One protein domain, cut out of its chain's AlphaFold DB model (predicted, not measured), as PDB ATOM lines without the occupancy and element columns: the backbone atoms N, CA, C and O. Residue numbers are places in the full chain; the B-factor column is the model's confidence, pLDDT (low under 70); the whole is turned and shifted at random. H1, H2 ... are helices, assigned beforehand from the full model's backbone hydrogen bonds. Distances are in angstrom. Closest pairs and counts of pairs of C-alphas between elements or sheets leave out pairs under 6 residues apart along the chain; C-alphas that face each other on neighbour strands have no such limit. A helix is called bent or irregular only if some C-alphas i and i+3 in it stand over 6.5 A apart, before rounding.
ATOM      1  N   LYS A  47     124.345 155.034 119.110       56.03
ATOM      2  CA  LYS A  47     123.161 155.492 119.869       56.03
ATOM      3  C   LYS A  47     122.899 154.659 121.131       56.03
ATOM      4  O   LYS A  47     121.891 154.853 121.805       56.03
ATOM      5  N   THR A  48     123.808 153.737 121.428       52.12
ATOM      6  CA  THR A  48     123.833 152.819 122.565       52.12
ATOM      7  C   THR A  48     125.183 152.948 123.291       52.12
ATOM      8  O   THR A  48     126.150 153.475 122.740       52.12
ATOM      9  N   GLY A  49     125.259 152.517 124.554       48.88
ATOM     10  CA  GLY A  49     126.479 152.605 125.368       48.88
ATOM     11  C   GLY A  49     126.667 153.938 126.110       48.88
ATOM     12  O   GLY A  49     125.785 154.794 126.130       48.88
ATOM     13  N   ARG A  50     127.838 154.109 126.741       47.72
ATOM     14  CA  ARG A  50     128.184 155.195 127.691       47.72
ATOM     15  C   ARG A  50     127.920 156.618 127.174       47.72
ATOM     16  O   ARG A  50     127.627 157.522 127.946       47.72
ATOM     17  N   TYR A  51     127.998 156.810 125.861       53.78
ATOM     18  CA  TYR A  51     127.817 158.104 125.202       53.78
ATOM     19  C   TYR A  51     126.413 158.303 124.615       53.78
ATOM     20  O   TYR A  51     126.126 159.389 124.121       53.78
ATOM     21  N   ALA A  52     125.523 157.303 124.679       61.50
ATOM     22  CA  ALA A  52     124.220 157.327 124.014       61.50
ATOM     23  C   ALA A  52     123.390 158.590 124.302       61.50
ATOM     24  O   ALA A  52     122.974 159.229 123.337       61.50
ATOM     25  N   PRO A  53     123.218 159.046 125.561       56.91
ATOM     26  CA  PRO A  53     122.470 160.275 125.844       56.91
ATOM     27  C   PRO A  53     123.065 161.499 125.167       56.91
ATOM     28  O   PRO A  53     122.348 162.336 124.628       56.91
ATOM     29  N   ALA A  54     124.395 161.572 125.157       57.44
ATOM     30  CA  ALA A  54     125.130 162.646 124.524       57.44
ATOM     31  C   ALA A  54     125.136 162.538 122.997       57.44
ATOM     32  O   ALA A  54     125.346 163.539 122.330       57.44
ATOM     33  N   ASN A  55     124.913 161.348 122.441       62.31
ATOM     34  CA  ASN A  55     124.879 161.080 121.004       62.31
ATOM     35  C   ASN A  55     123.501 161.345 120.383       62.31
ATOM     36  O   ASN A  55     123.401 161.510 119.170       62.31
ATOM     37  N   HIS A  56     122.453 161.474 121.204       58.47
ATOM     38  CA  HIS A  56     121.121 161.911 120.766       58.47
ATOM     39  C   HIS A  56     120.994 163.433 120.606       58.47
ATOM     40  O   HIS A  56     120.013 163.909 120.045       58.47
ATOM     41  N   ILE A  57     121.968 164.208 121.087       58.56
ATOM     42  CA  ILE A  57     121.812 165.652 121.278       58.56
ATOM     43  C   ILE A  57     122.056 166.565 120.054       58.56
ATOM     44  O   ILE A  57     121.616 167.689 120.087       58.56
ATOM     45  N   GLY A  58     122.651 166.188 118.934       52.91
ATOM     46  CA  GLY A  58     123.031 167.125 117.863       52.91
ATOM     47  C   GLY A  58     123.925 168.327 118.287       52.91
ATOM     48  O   GLY A  58     123.900 168.831 119.410       52.91
ATOM     49  N   PRO A  59     124.739 168.884 117.377       50.81
ATOM     50  CA  PRO A  59     125.524 170.092 117.661       50.81
ATOM     51  C   PRO A  59     124.666 171.367 117.830       50.81
ATOM     52  O   PRO A  59     125.185 172.412 118.229       50.81
ATOM     53  N   SER A  60     123.363 171.302 117.524       51.09
ATOM     54  CA  SER A  60     122.477 172.462 117.401       51.09
ATOM     55  C   SER A  60     121.605 172.755 118.623       51.09
ATOM     56  O   SER A  60     120.684 173.558 118.484       51.09
ATOM     57  N   LEU A  61     121.848 172.159 119.802       54.94
ATOM     58  CA  LEU A  61     121.146 172.609 121.013       54.94
ATOM     59  C   LEU A  61     121.465 174.091 121.256       54.94
ATOM     60  O   LEU A  61     122.562 174.476 121.676       54.94
ATOM     61  N   THR A  62     120.488 174.936 120.953       50.28
ATOM     62  CA  THR A  62     120.492 176.351 121.280       50.28
ATOM     63  C   THR A  62     120.103 176.469 122.741       50.28
ATOM     64  O   THR A  62     118.935 176.430 123.111       50.28
ATOM     65  N   PHE A  63     121.106 176.583 123.607       54.66
ATOM     66  CA  PHE A  63     120.848 176.927 124.995       54.66
ATOM     67  C   PHE A  63     120.377 178.390 125.065       54.66
ATOM     68  O   PHE A  63     121.102 179.266 124.587       54.66
ATOM     69  N   PRO A  64     119.192 178.672 125.632       46.69
ATOM     70  CA  PRO A  64     118.582 179.998 125.569       46.69
ATOM     71  C   PRO A  64     119.286 181.056 126.434       46.69
ATOM     72  O   PRO A  64     118.961 182.233 126.317       46.69
ATOM     73  N   THR A  65     120.250 180.684 127.290       53.00
ATOM     74  CA  THR A  65     120.844 181.602 128.278       53.00
ATOM     75  C   THR A  65     122.383 181.583 128.336       53.00
ATOM     76  O   THR A  65     123.008 180.533 128.144       53.00
ATOM     77  N   PRO A  66     123.029 182.731 128.659       54.16
ATOM     78  CA  PRO A  66     124.486 182.850 128.819       54.16
ATOM     79  C   PRO A  66     125.080 181.889 129.854       54.16
ATOM     80  O   PRO A  66     126.191 181.392 129.670       54.16
ATOM     81  N   THR A  67     124.325 181.583 130.913       55.50
ATOM     82  CA  THR A  67     124.707 180.685 132.015       55.50
ATOM     83  C   THR A  67     125.009 179.267 131.522       55.50
ATOM     84  O   THR A  67     125.871 178.574 132.057       55.50
ATOM     85  N   LEU A  68     124.382 178.855 130.417       61.88
ATOM     86  CA  LEU A  68     124.553 177.527 129.832       61.88
ATOM     87  C   LEU A  68     125.738 177.450 128.843       61.88
ATOM     88  O   LEU A  68     126.072 176.371 128.343       61.88
ATOM     89  N   LYS A  69     126.459 178.562 128.608       67.06
ATOM     90  CA  LYS A  69     127.724 178.580 127.843       67.06
ATOM     91  C   LYS A  69     128.774 177.650 128.461       67.06
ATOM     92  O   LYS A  69     129.574 177.073 127.723       67.06
ATOM     93  N   TYR A  70     128.767 177.480 129.786       66.62
ATOM     94  CA  TYR A  70     129.656 176.551 130.490       66.62
ATOM     95  C   TYR A  70     129.398 175.092 130.085       66.62
ATOM     96  O   TYR A  70     130.333 174.357 129.779       66.62
ATOM     97  N   ILE A  71     128.130 174.702 129.956       69.31
ATOM     98  CA  ILE A  71     127.724 173.349 129.547       69.31
ATOM     99  C   ILE A  71     128.110 173.084 128.091       69.31
ATOM    100  O   ILE A  71     128.624 172.015 127.771       69.31
ATOM    101  N   ARG A  72     127.990 174.092 127.214       66.69
ATOM    102  CA  ARG A  72     128.484 173.993 125.830       66.69
ATOM    103  C   ARG A  72     129.989 173.710 125.773       66.69
ATOM    104  O   ARG A  72     130.426 172.928 124.932       66.69
ATOM    105  N   LYS A  73     130.788 174.293 126.680       69.44
ATOM    106  CA  LYS A  73     132.238 174.026 126.762       69.44
ATOM    107  C   LYS A  73     132.554 172.574 127.142       69.44
ATOM    108  O   LYS A  73     133.593 172.091 126.706       69.44
ATOM    109  N   LEU A  74     131.695 171.876 127.893       65.56
ATOM    110  CA  LEU A  74     131.900 170.454 128.223       65.56
ATOM    111  C   LEU A  74     131.926 169.590 126.957       65.56
ATOM    112  O   LEU A  74     132.811 168.752 126.792       65.56
ATOM    113  N   ASN A  75     131.010 169.856 126.020       63.97
ATOM    114  CA  ASN A  75     130.947 169.146 124.742       63.97
ATOM    115  C   ASN A  75     132.234 169.339 123.914       63.97
ATOM    116  O   ASN A  75     132.726 168.401 123.301       63.97
ATOM    117  N   HIS A  76     132.833 170.534 123.960       59.91
ATOM    118  CA  HIS A  76     134.076 170.850 123.242       59.91
ATOM    119  C   HIS A  76     135.363 170.358 123.929       59.91
ATOM    120  O   HIS A  76     136.419 170.377 123.306       59.91
ATOM    121  N   LYS A  77     135.312 169.933 125.198       62.09
ATOM    122  CA  LYS A  77     136.484 169.496 125.985       62.09
ATOM    123  C   LYS A  77     136.587 167.972 126.143       62.09
ATOM    124  O   LYS A  77     137.126 167.505 127.140       62.09
ATOM    125  N   ASN A  78     136.034 167.186 125.217       65.56
ATOM    126  CA  ASN A  78     135.907 165.723 125.347       65.56
ATOM    127  C   ASN A  78     135.118 165.254 126.591       65.56
ATOM    128  O   ASN A  78     135.149 164.079 126.942       65.56
ATOM    129  N   GLN A  79     134.337 166.132 127.233       72.88
ATOM    130  CA  GLN A  79     133.451 165.790 128.357       72.88
ATOM    131  C   GLN A  79     132.012 165.555 127.877       72.88
ATOM    132  O   GLN A  79     131.034 165.937 128.522       72.88
ATOM    133  N   ARG A  80     131.882 164.922 126.706       72.19
ATOM    134  CA  ARG A  80     130.606 164.690 126.020       72.19
ATOM    135  C   ARG A  80     129.650 163.834 126.853       72.19
ATOM    136  O   ARG A  80     128.456 164.102 126.878       72.19
ATOM    137  N   GLU A  81     130.171 162.871 127.607       73.94
ATOM    138  CA  GLU A  81     129.389 162.077 128.561       73.94
ATOM    139  C   GLU A  81     128.747 162.944 129.655       73.94
ATOM    140  O   GLU A  81     127.536 162.884 129.848       73.94
ATOM    141  N   LEU A  82     129.526 163.796 130.331       76.88
ATOM    142  CA  LEU A  82     129.008 164.698 131.369       76.88
ATOM    143  C   LEU A  82     127.960 165.662 130.815       76.88
ATOM    144  O   LEU A  82     126.961 165.938 131.475       76.88
ATOM    145  N   PHE A  83     128.157 166.126 129.582       78.62
ATOM    146  CA  PHE A  83     127.169 166.920 128.867       78.62
ATOM    147  C   PHE A  83     125.852 166.151 128.642       78.62
ATOM    148  O   PHE A  83     124.783 166.673 128.948       78.62
ATOM    149  N   GLY A  84     125.909 164.894 128.190       75.25
ATOM    150  CA  GLY A  84     124.715 164.055 128.033       75.25
ATOM    151  C   GLY A  84     123.986 163.788 129.352       75.25
ATOM    152  O   GLY A  84     122.762 163.880 129.411       75.25
ATOM    153  N   ARG A  85     124.739 163.528 130.425       81.94
ATOM    154  CA  ARG A  85     124.208 163.309 131.781       81.94
ATOM    155  C   ARG A  85     123.511 164.552 132.326       81.94
ATOM    156  O   ARG A  85     122.418 164.455 132.876       81.94
ATOM    157  N   PHE A  86     124.100 165.726 132.104       81.75
ATOM    158  CA  PHE A  86     123.463 167.002 132.415       81.75
ATOM    159  C   PHE A  86     122.131 167.151 131.667       81.75
ATOM    160  O   PHE A  86     121.109 167.479 132.267       81.75
ATOM    161  N   CYS A  87     122.111 166.870 130.363       76.94
ATOM    162  CA  CYS A  87     120.898 166.989 129.561       76.94
ATOM    163  C   CYS A  87     119.795 166.000 129.972       76.94
ATOM    164  O   CYS A  87     118.626 166.382 129.960       76.94
ATOM    165  N   LEU A  88     120.141 164.775 130.379       77.12
ATOM    166  CA  LEU A  88     119.184 163.825 130.959       77.12
ATOM    167  C   LEU A  88     118.612 164.318 132.289       77.12
ATOM    168  O   LEU A  88     117.397 164.297 132.470       77.12
ATOM    169  N   CYS A  89     119.473 164.816 133.179       80.38
ATOM    170  CA  CYS A  89     119.070 165.348 134.480       80.38
ATOM    171  C   CYS A  89     117.984 166.430 134.337       80.38
ATOM    172  O   CYS A  89     117.006 166.424 135.075       80.38
ATOM    173  N   PHE A  90     118.079 167.294 133.321       75.19
ATOM    174  CA  PHE A  90     117.082 168.339 133.049       75.19
ATOM    175  C   PHE A  90     116.023 167.971 132.009       75.19
ATOM    176  O   PHE A  90     115.339 168.856 131.495       75.19
ATOM    177  N   LYS A  91     115.880 166.681 131.675       72.31
ATOM    178  CA  LYS A  91     114.902 166.182 130.691       72.31
ATOM    179  C   LYS A  91     114.982 166.894 129.330       72.31
ATOM    180  O   LYS A  91     114.001 166.948 128.591       72.31
ATOM    181  N   LEU A  92     116.158 167.416 128.973       65.56
ATOM    182  CA  LEU A  92     116.426 168.013 127.659       65.56
ATOM    183  C   LEU A  92     116.501 166.942 126.562       65.56
ATOM    184  O   LEU A  92     116.419 167.253 125.376       65.56
ATOM    185  N   VAL A  93     116.658 165.679 126.965       60.25
ATOM    186  CA  VAL A  93     116.656 164.489 126.114       60.25
ATOM    187  C   VAL A  93     115.783 163.430 126.775       60.25
ATOM    188  O   VAL A  93     115.731 163.341 128.001       60.25
ATOM    189  N   ARG A  94     115.105 162.613 125.965       57.91
ATOM    190  CA  ARG A  94     114.352 161.454 126.457       57.91
ATOM    191  C   ARG A  94     115.308 160.321 126.832       57.91
ATOM    192  O   ARG A  94     116.163 159.948 126.033       57.91
ATOM    193  N   GLY A  95     115.122 159.751 128.015       61.03
ATOM    194  CA  GLY A  95     115.842 158.573 128.481       61.03
ATOM    195  C   GLY A  95     115.373 158.192 129.878       61.03
ATOM    196  O   GLY A  95     115.243 159.057 130.739       61.03
ATOM    197  N   GLU A  96     115.103 156.907 130.082       68.12
ATOM    198  CA  GLU A  96     114.733 156.343 131.377       68.12
ATOM    199  C   GLU A  96     115.860 155.411 131.813       68.12
ATOM    200  O   GLU A  96     116.198 154.450 131.121       68.12
ATOM    201  N   ILE A  97     116.490 155.742 132.936       72.38
ATOM    202  CA  ILE A  97     117.590 154.973 133.519       72.38
ATOM    203  C   ILE A  97     117.096 154.485 134.867       72.38
ATOM    204  O   ILE A  97     116.554 155.282 135.622       72.38
ATOM    205  N   LYS A  98     117.252 153.196 135.170       78.25
ATOM    206  CA  LYS A  98     116.868 152.663 136.480       78.25
ATOM    207  C   LYS A  98     117.836 153.142 137.554       78.25
ATOM    208  O   LYS A  98     119.044 153.095 137.330       78.25
ATOM    209  N   CYS A  99     117.323 153.539 138.719       80.25
ATOM    210  CA  CYS A  99     118.201 153.870 139.837       80.25
ATOM    211  C   CYS A  99     118.849 152.590 140.388       80.25
ATOM    212  O   CYS A  99     118.132 151.645 140.725       80.25
ATOM    213  N   PRO A 100     120.180 152.551 140.571       77.62
ATOM    214  CA  PRO A 100     120.846 151.414 141.211       77.62
ATOM    215  C   PRO A 100     120.557 151.321 142.719       77.62
ATOM    216  O   PRO A 100     120.860 150.311 143.343       77.62
ATOM    217  N   CYS A 101     119.972 152.364 143.312       79.19
ATOM    218  CA  CYS A 101     119.624 152.433 144.726       79.19
ATOM    219  C   CYS A 101     118.488 151.489 145.149       79.19
ATOM    220  O   CYS A 101     118.374 151.181 146.329       79.19
ATOM    221  N   GLY A 102     117.627 151.068 144.217       78.81
ATOM    222  CA  GLY A 102     116.455 150.235 144.507       78.81
ATOM    223  C   GLY A 102     115.251 150.969 145.122       78.81
ATOM    224  O   GLY A 102     114.177 150.384 145.186       78.81
ATOM    225  N   GLU A 103     115.387 152.238 145.524       80.56
ATOM    226  CA  GLU A 103     114.292 153.045 146.100       80.56
ATOM    227  C   GLU A 103     113.417 153.745 145.051       80.56
ATOM    228  O   GLU A 103     112.287 154.138 145.337       80.56
ATOM    229  N   ALA A 104     113.930 153.909 143.831       79.31
ATOM    230  CA  ALA A 104     113.209 154.502 142.714       79.31
ATOM    231  C   ALA A 104     113.361 153.638 141.461       79.31
ATOM    232  O   ALA A 104     114.450 153.156 141.145       79.31
ATOM    233  N   GLU A 105     112.274 153.480 140.705       76.12
ATOM    234  CA  GLU A 105     112.292 152.725 139.446       76.12
ATOM    235  C   GLU A 105     113.130 153.418 138.368       76.12
ATOM    236  O   GLU A 105     113.713 152.748 137.518       76.12
ATOM    237  N   ILE A 106     113.215 154.751 138.426       79.69
ATOM    238  CA  ILE A 106     113.948 155.590 137.482       79.69
ATOM    239  C   ILE A 106     114.764 156.669 138.202       79.69
ATOM    240  O   ILE A 106     114.364 157.204 139.235       79.69
ATOM    241  N   GLU A 107     115.902 157.030 137.622       81.81
ATOM    242  CA  GLU A 107     116.705 158.179 138.010       81.81
ATOM    243  C   GLU A 107     115.964 159.458 137.606       81.81
ATOM    244  O   GLU A 107     116.048 159.926 136.472       81.81
ATOM    245  N   THR A 108     115.185 160.024 138.527       83.38
ATOM    246  CA  THR A 108     114.633 161.372 138.360       83.38
ATOM    247  C   THR A 108     115.604 162.404 138.915       83.38
ATOM    248  O   THR A 108     116.392 162.116 139.816       83.38
ATOM    249  N   GLN A 109     115.533 163.632 138.399       84.81
ATOM    250  CA  GLN A 109     116.300 164.759 138.929       84.81
ATOM    251  C   GLN A 109     116.118 164.914 140.442       84.81
ATOM    252  O   GLN A 109     117.088 164.996 141.181       84.81
ATOM    253  N   GLU A 110     114.869 164.930 140.898       83.56
ATOM    254  CA  GLU A 110     114.526 165.090 142.310       83.56
ATOM    255  C   GLU A 110     115.039 163.928 143.165       83.56
ATOM    256  O   GLU A 110     115.601 164.146 144.236       83.56
ATOM    257  N   HIS A 111     114.904 162.689 142.689       86.38
ATOM    258  CA  HIS A 111     115.428 161.540 143.414       86.38
ATOM    259  C   HIS A 111     116.956 161.610 143.514       86.38
ATOM    260  O   HIS A 111     117.494 161.602 144.613       86.38
ATOM    261  N   ILE A 112     117.666 161.753 142.393       87.56
ATOM    262  CA  ILE A 112     119.135 161.766 142.366       87.56
ATOM    263  C   ILE A 112     119.722 162.928 143.180       87.56
ATOM    264  O   ILE A 112     120.674 162.730 143.940       87.56
ATOM    265  N   LEU A 113     119.172 164.137 143.036       85.31
ATOM    266  CA  LEU A 113     119.739 165.325 143.674       85.31
ATOM    267  C   LEU A 113     119.418 165.414 145.166       85.31
ATOM    268  O   LEU A 113     120.270 165.899 145.906       85.31
ATOM    269  N   CYS A 114     118.249 164.944 145.609       83.81
ATOM    270  CA  CYS A 114     117.784 165.199 146.976       83.81
ATOM    271  C   CYS A 114     117.680 163.941 147.849       83.81
ATOM    272  O   CYS A 114     117.825 164.040 149.063       83.81
ATOM    273  N   HIS A 115     117.435 162.768 147.260       84.50
ATOM    274  CA  HIS A 115     116.981 161.593 148.016       84.50
ATOM    275  C   HIS A 115     117.875 160.362 147.855       84.50
ATOM    276  O   HIS A 115     117.926 159.529 148.749       84.50
ATOM    277  N   CYS A 116     118.578 160.231 146.729       86.94
ATOM    278  CA  CYS A 116     119.253 158.994 146.361       86.94
ATOM    279  C   CYS A 116     120.389 158.667 147.346       86.94
ATOM    280  O   CYS A 116     121.387 159.401 147.384       86.94
ATOM    281  N   PRO A 117     120.307 157.541 148.082       86.94
ATOM    282  CA  PRO A 117     121.323 157.165 149.065       86.94
ATOM    283  C   PRO A 117     122.659 156.789 148.408       86.94
ATOM    284  O   PRO A 117     123.724 156.953 148.994       86.94
ATOM    285  N   GLN A 118     122.630 156.342 147.148       84.31
ATOM    286  CA  GLN A 118     123.841 156.041 146.372       84.31
ATOM    287  C   GLN A 118     124.606 157.306 145.949       84.31
ATOM    288  O   GLN A 118     125.733 157.222 145.474       84.31
ATOM    289  N   CYS A 119     123.998 158.488 146.090       84.75
ATOM    290  CA  CYS A 119     124.593 159.771 145.715       84.75
ATOM    291  C   CYS A 119     124.998 160.627 146.923       84.75
ATOM    292  O   CYS A 119     125.490 161.743 146.736       84.75
ATOM    293  N   THR A 120     124.836 160.124 148.153       84.25
ATOM    294  CA  THR A 120     125.077 160.893 149.384       84.25
ATOM    295  C   THR A 120     126.505 161.434 149.477       84.25
ATOM    296  O   THR A 120     126.711 162.565 149.914       84.25
ATOM    297  N   HIS A 121     127.508 160.690 148.995       84.31
ATOM    298  CA  HIS A 121     128.905 161.152 148.978       84.31
ATOM    299  C   HIS A 121     129.112 162.389 148.094       84.31
ATOM    300  O   HIS A 121     129.985 163.214 148.378       84.31
ATOM    301  N   ALA A 122     128.306 162.536 147.041       84.38
ATOM    302  CA  ALA A 122     128.392 163.630 146.083       84.38
ATOM    303  C   ALA A 122     127.549 164.857 146.492       84.38
ATOM    304  O   ALA A 122     127.855 165.969 146.050       84.38
ATOM    305  N   HIS A 123     126.533 164.698 147.356       85.75
ATOM    306  CA  HIS A 123     125.636 165.788 147.789       85.75
ATOM    307  C   HIS A 123     126.362 166.955 148.463       85.75
ATOM    308  O   HIS A 123     125.930 168.097 148.316       85.75
ATOM    309  N   ASN A 124     127.514 166.712 149.097       82.44
ATOM    310  CA  ASN A 124     128.358 167.758 149.689       82.44
ATOM    311  C   ASN A 124     128.680 168.904 148.709       82.44
ATOM    312  O   ASN A 124     128.817 170.057 149.119       82.44
ATOM    313  N   ASN A 125     128.799 168.616 147.409       78.38
ATOM    314  CA  ASN A 125     129.056 169.649 146.403       78.38
ATOM    315  C   ASN A 125     127.830 170.524 146.126       78.38
ATOM    316  O   ASN A 125     127.992 171.713 145.865       78.38
ATOM    317  N   LEU A 126     126.626 169.961 146.218       81.31
ATOM    318  CA  LEU A 126     125.371 170.690 146.029       81.31
ATOM    319  C   LEU A 126     125.001 171.499 147.275       81.31
ATOM    320  O   LEU A 126     124.646 172.669 147.156       81.31
ATOM    321  N   GLN A 127     125.184 170.925 148.468       82.38
ATOM    322  CA  GLN A 127     124.889 171.575 149.754       82.38
ATOM    323  C   GLN A 127     125.716 172.844 150.001       82.38
ATOM    324  O   GLN A 127     125.273 173.755 150.699       82.38
ATOM    325  N   ARG A 128     126.910 172.936 149.399       78.31
ATOM    326  CA  ARG A 128     127.734 174.158 149.408       78.31
ATOM    327  C   ARG A 128     127.084 175.330 148.670       78.31
ATOM    328  O   ARG A 128     127.459 176.468 148.930       78.31
ATOM    329  N   ILE A 129     126.165 175.051 147.748       75.38
ATOM    330  CA  ILE A 129     125.501 176.051 146.909       75.38
ATOM    331  C   ILE A 129     124.067 176.310 147.378       75.38
ATOM    332  O   ILE A 129     123.669 177.464 147.474       75.38
ATOM    333  N   SER A 130     123.308 175.259 147.692       72.38
ATOM    334  CA  SER A 130     121.934 175.352 148.200       72.38
ATOM    335  C   SER A 130     121.742 174.292 149.279       72.38
ATOM    336  O   SER A 130     121.911 173.101 149.011       72.38
ATOM    337  N   ARG A 131     121.430 174.717 150.511       69.56
ATOM    338  CA  ARG A 131     121.289 173.807 151.665       69.56
ATOM    339  C   ARG A 131     120.168 172.792 151.461       69.56
ATOM    340  O   ARG A 131     120.353 171.630 151.800       69.56
ATOM    341  N   ASP A 132     119.074 173.234 150.847       66.19
ATOM    342  CA  ASP A 132     117.868 172.429 150.623       66.19
ATOM    343  C   ASP A 132     117.804 171.841 149.199       66.19
ATOM    344  O   ASP A 132     116.788 171.268 148.819       66.19
ATOM    345  N   ILE A 133     118.887 171.976 148.414       66.75
ATOM    346  CA  ILE A 133     119.051 171.454 147.044       66.75
ATOM    347  C   ILE A 133     117.782 171.687 146.206       66.75
ATOM    348  O   ILE A 133     117.073 170.758 145.828       66.75
ATOM    349  N   PHE A 134     117.475 172.952 145.898       68.50
ATOM    350  CA  PHE A 134     116.307 173.282 145.078       68.50
ATOM    351  C   PHE A 134     116.646 173.221 143.573       68.50
ATOM    352  O   PHE A 134     117.446 174.031 143.093       68.50
ATOM    353  N   PRO A 135     116.049 172.311 142.774       66.50
ATOM    354  CA  PRO A 135     116.452 172.104 141.378       66.50
ATOM    355  C   PRO A 135     116.406 173.351 140.466       66.50
ATOM    356  O   PRO A 135     117.322 173.521 139.656       66.50
ATOM    357  N   PRO A 136     115.419 174.263 140.593       63.62
ATOM    358  CA  PRO A 136     115.418 175.535 139.861       63.62
ATOM    359  C   PRO A 136     116.574 176.478 140.227       63.62
ATOM    360  O   PRO A 136     117.083 177.188 139.363       63.62
ATOM    361  N   GLU A 137     117.026 176.466 141.483       64.12
ATOM    362  CA  GLU A 137     118.144 177.294 141.957       64.12
ATOM    363  C   GLU A 137     119.486 176.785 141.402       64.12
ATOM    364  O   GLU A 137     120.373 177.567 141.058       64.12
ATOM    365  N   ILE A 138     119.597 175.468 141.188       68.00
ATOM    366  CA  ILE A 138     120.797 174.823 140.639       68.00
ATOM    367  C   ILE A 138     121.085 175.256 139.188       68.00
ATOM    368  O   ILE A 138     122.243 175.275 138.761       68.00
ATOM    369  N   LEU A 139     120.071 175.677 138.429       67.12
ATOM    370  CA  LEU A 139     120.227 176.185 137.058       67.12
ATOM    371  C   LEU A 139     120.484 177.690 136.955       67.12
ATOM    372  O   LEU A 139     120.796 178.180 135.867       67.12
ATOM    373  N   GLY A 140     120.328 178.429 138.052       68.06
ATOM    374  CA  GLY A 140     120.313 179.889 138.014       68.06
ATOM    375  C   GLY A 140     121.686 180.526 137.802       68.06
ATOM    376  O   GLY A 140     121.765 181.636 137.275       68.06
ATOM    377  N   THR A 141     122.773 179.847 138.185       76.06
ATOM    378  CA  THR A 141     124.110 180.458 138.276       76.06
ATOM    379  C   THR A 141     125.226 179.567 137.711       76.06
ATOM    380  O   THR A 141     125.122 178.345 137.659       76.06
ATOM    381  N   GLU A 142     126.342 180.163 137.280       79.50
ATOM    382  CA  GLU A 142     127.516 179.391 136.834       79.50
ATOM    383  C   GLU A 142     128.129 178.523 137.959       79.50
ATOM    384  O   GLU A 142     128.425 177.353 137.695       79.50
ATOM    385  N   PRO A 143     128.267 179.005 139.216       81.38
ATOM    386  CA  PRO A 143     128.710 178.170 140.335       81.38
ATOM    387  C   PRO A 143     127.809 176.960 140.582       81.38
ATOM    388  O   PRO A 143     128.316 175.864 140.818       81.38
ATOM    389  N   SER A 144     126.489 177.136 140.486       79.81
ATOM    390  CA  SER A 144     125.534 176.048 140.699       79.81
ATOM    391  C   SER A 144     125.584 175.004 139.581       79.81
ATOM    392  O   SER A 144     125.586 173.805 139.858       79.81
ATOM    393  N   ILE A 145     125.763 175.439 138.329       81.25
ATOM    394  CA  ILE A 145     126.008 174.543 137.192       81.25
ATOM    395  C   ILE A 145     127.312 173.760 137.382       81.25
ATOM    396  O   ILE A 145     127.338 172.550 137.154       81.25
ATOM    397  N   LYS A 146     128.395 174.412 137.822       84.44
ATOM    398  CA  LYS A 146     129.673 173.734 138.079       84.44
ATOM    399  C   LYS A 146     129.544 172.694 139.193       84.44
ATOM    400  O   LYS A 146     129.984 171.563 139.010       84.44
ATOM    401  N   ALA A 147     128.913 173.053 140.310       86.19
ATOM    402  CA  ALA A 147     128.669 172.129 141.414       86.19
ATOM    403  C   ALA A 147     127.839 170.918 140.975       86.19
ATOM    404  O   ALA A 147     128.129 169.795 141.384       86.19
ATOM    405  N   LEU A 148     126.857 171.124 140.092       87.12
ATOM    406  CA  LEU A 148     126.080 170.033 139.520       87.12
ATOM    407  C   LEU A 148     126.908 169.135 138.594       87.12
ATOM    408  O   LEU A 148     126.752 167.919 138.618       87.12
ATOM    409  N   ILE A 149     127.802 169.700 137.787       85.69
ATOM    410  CA  ILE A 149     128.701 168.907 136.938       85.69
ATOM    411  C   ILE A 149     129.660 168.082 137.796       85.69
ATOM    412  O   ILE A 149     129.859 166.902 137.512       85.69
ATOM    413  N   ASP A 150     130.203 168.670 138.861       87.69
ATOM    414  CA  ASP A 150     131.057 167.971 139.823       87.69
ATOM    415  C   ASP A 150     130.265 166.853 140.537       87.69
ATOM    416  O   ASP A 150     130.754 165.730 140.664       87.69
ATOM    417  N   PHE A 151     129.011 167.120 140.924       89.06
ATOM    418  CA  PHE A 151     128.086 166.123 141.470       89.06
ATOM    419  C   PHE A 151     127.849 164.965 140.498       89.06
ATOM    420  O   PHE A 151     127.986 163.806 140.885       89.06
ATOM    421  N   LEU A 152     127.517 165.250 139.235       87.19
ATOM    422  CA  LEU A 152     127.322 164.214 138.224       87.19
ATOM    423  C   LEU A 152     128.628 163.428 138.068       87.19
ATOM    424  O   LEU A 152     128.648 162.219 138.271       87.19
ATOM    425  N   SER A 153     129.757 164.086 137.834       85.50
ATOM    426  CA  SER A 153     131.053 163.412 137.696       85.50
ATOM    427  C   SER A 153     131.338 162.399 138.815       85.50
ATOM    428  O   SER A 153     131.686 161.259 138.516       85.50
ATOM    429  N   LEU A 154     131.088 162.766 140.076       86.00
ATOM    430  CA  LEU A 154     131.339 161.905 141.238       86.00
ATOM    431  C   LEU A 154     130.268 160.840 141.497       86.00
ATOM    432  O   LEU A 154     130.591 159.770 142.006       86.00
ATOM    433  N   SER A 155     129.000 161.134 141.210       85.38
ATOM    434  CA  SER A 155     127.883 160.224 141.509       85.38
ATOM    435  C   SER A 155     127.699 159.128 140.469       85.38
ATOM    436  O   SER A 155     127.076 158.115 140.752       85.38
ATOM    437  N   GLY A 156     128.155 159.337 139.231       82.44
ATOM    438  CA  GLY A 156     127.841 158.410 138.138       82.44
ATOM    439  C   GLY A 156     126.356 158.382 137.721       82.44
ATOM    440  O   GLY A 156     126.035 157.733 136.732       82.44
TER     441      GLY A 156
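Overview. This is residues 47 to 156 of the 190 residues of an uncharacterized protein of Psilocybe cyanescens (UniProt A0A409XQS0). The longest helix, H7, stands in the middle of a compact body of helices, between H2 near its first residues and H5, which runs beside it the opposite way. H3 crosses the last part of H7, residues 149 to 153, and bears the short H1 on its other side, while H4 makes a corner with H5, the short H6 makes a corner with H7, and a long loop, residues 90 to 108, leads from H3 to H4. The printed part has 110 residues with seven named helices, H1 to H7 in order along the chain, and no named strand; the class is all helix. It is compact, with a radius of gyration of the C-alphas of 13.4 A, and spans 34 by 31 by 20 A.

Arrangement. H1, residues 52 to 55, touches H3, residues 80 to 89; their closest C-alphas, of Ala 54 and Gly 84, are 3.8 A apart. H2, residues 66 to 76, forms a helical hairpin with H3, opposite ways at a steep tilt of 43 degrees, closest at the C-alphas of Leu 74 and Phe 83, 5.9 A. H4, residues 109 to 115, and H5, residues 117 to 127, touch only at the corner, about perpendicular at 82 degrees, with the C-alphas of Ile 112 and Cys 119 closest at 6.7 A. H6, residues 135 to 138, only just touches H4, with 3 pairs of C-alphas within 8 A, the closest those of Glu 110 and Pro 135, 7.3 A. H7, residues 142 to 155, is the hub, touching four helices. It touches H2 with residues 142 to 145 alone, the same way at a steep tilt of 39 degrees; the closest C-alphas, of Thr 67 and Glu 142, are 5.7 A apart. It touches H3 with residues 149 to 153 alone, about perpendicular at 79 degrees; the C-alphas of Leu 82 and Ser 153 are closest, 6.8 A. It touches H5 at a shallow tilt of 23 degrees, opposite ways; the closest C-alphas, of Ala 122 and Phe 151, are 5.3 A apart. It touches H6 only at the corner, with residues 144 to 148 alone; the C-alphas of Ile 138 and Ser 144 are closest, 4.9 A. Every O i to N i+4 pair is within hydrogen-bond range in H3, H4 and H7, against 3 of 7 in H2 and 2 of 7 in H5, where 7 of 8 and 5 of 8 O i to N i+3 pairs are; H1 and H6 are too short for an O i to N i+4 pair.

Along the chain. H1 begins at C-alpha 52, (124.220, 157.327, 124.014). H2 is 16.3 A long and only just irregular, with C-alphas 67 and 70 6.6 A apart; H3 is 14.3 A long. H5 is 14.9 A long and irregular, with C-alphas 118 and 121 7.7 A apart. H7 runs 19.7 A and ends at C-alpha 155, (127.883, 160.224, 141.509).

Size, cuts and confidence. The farthest C-alphas, of Pro 66 and Gly 102, are 37.1 A apart. The printed part has no cut, and H3 to H4, with 19 residues between them, is the long link. The mean pLDDT of the printed part is 72.3; residues 47 to 78, 92 to 96 and 131 to 140 are under 70.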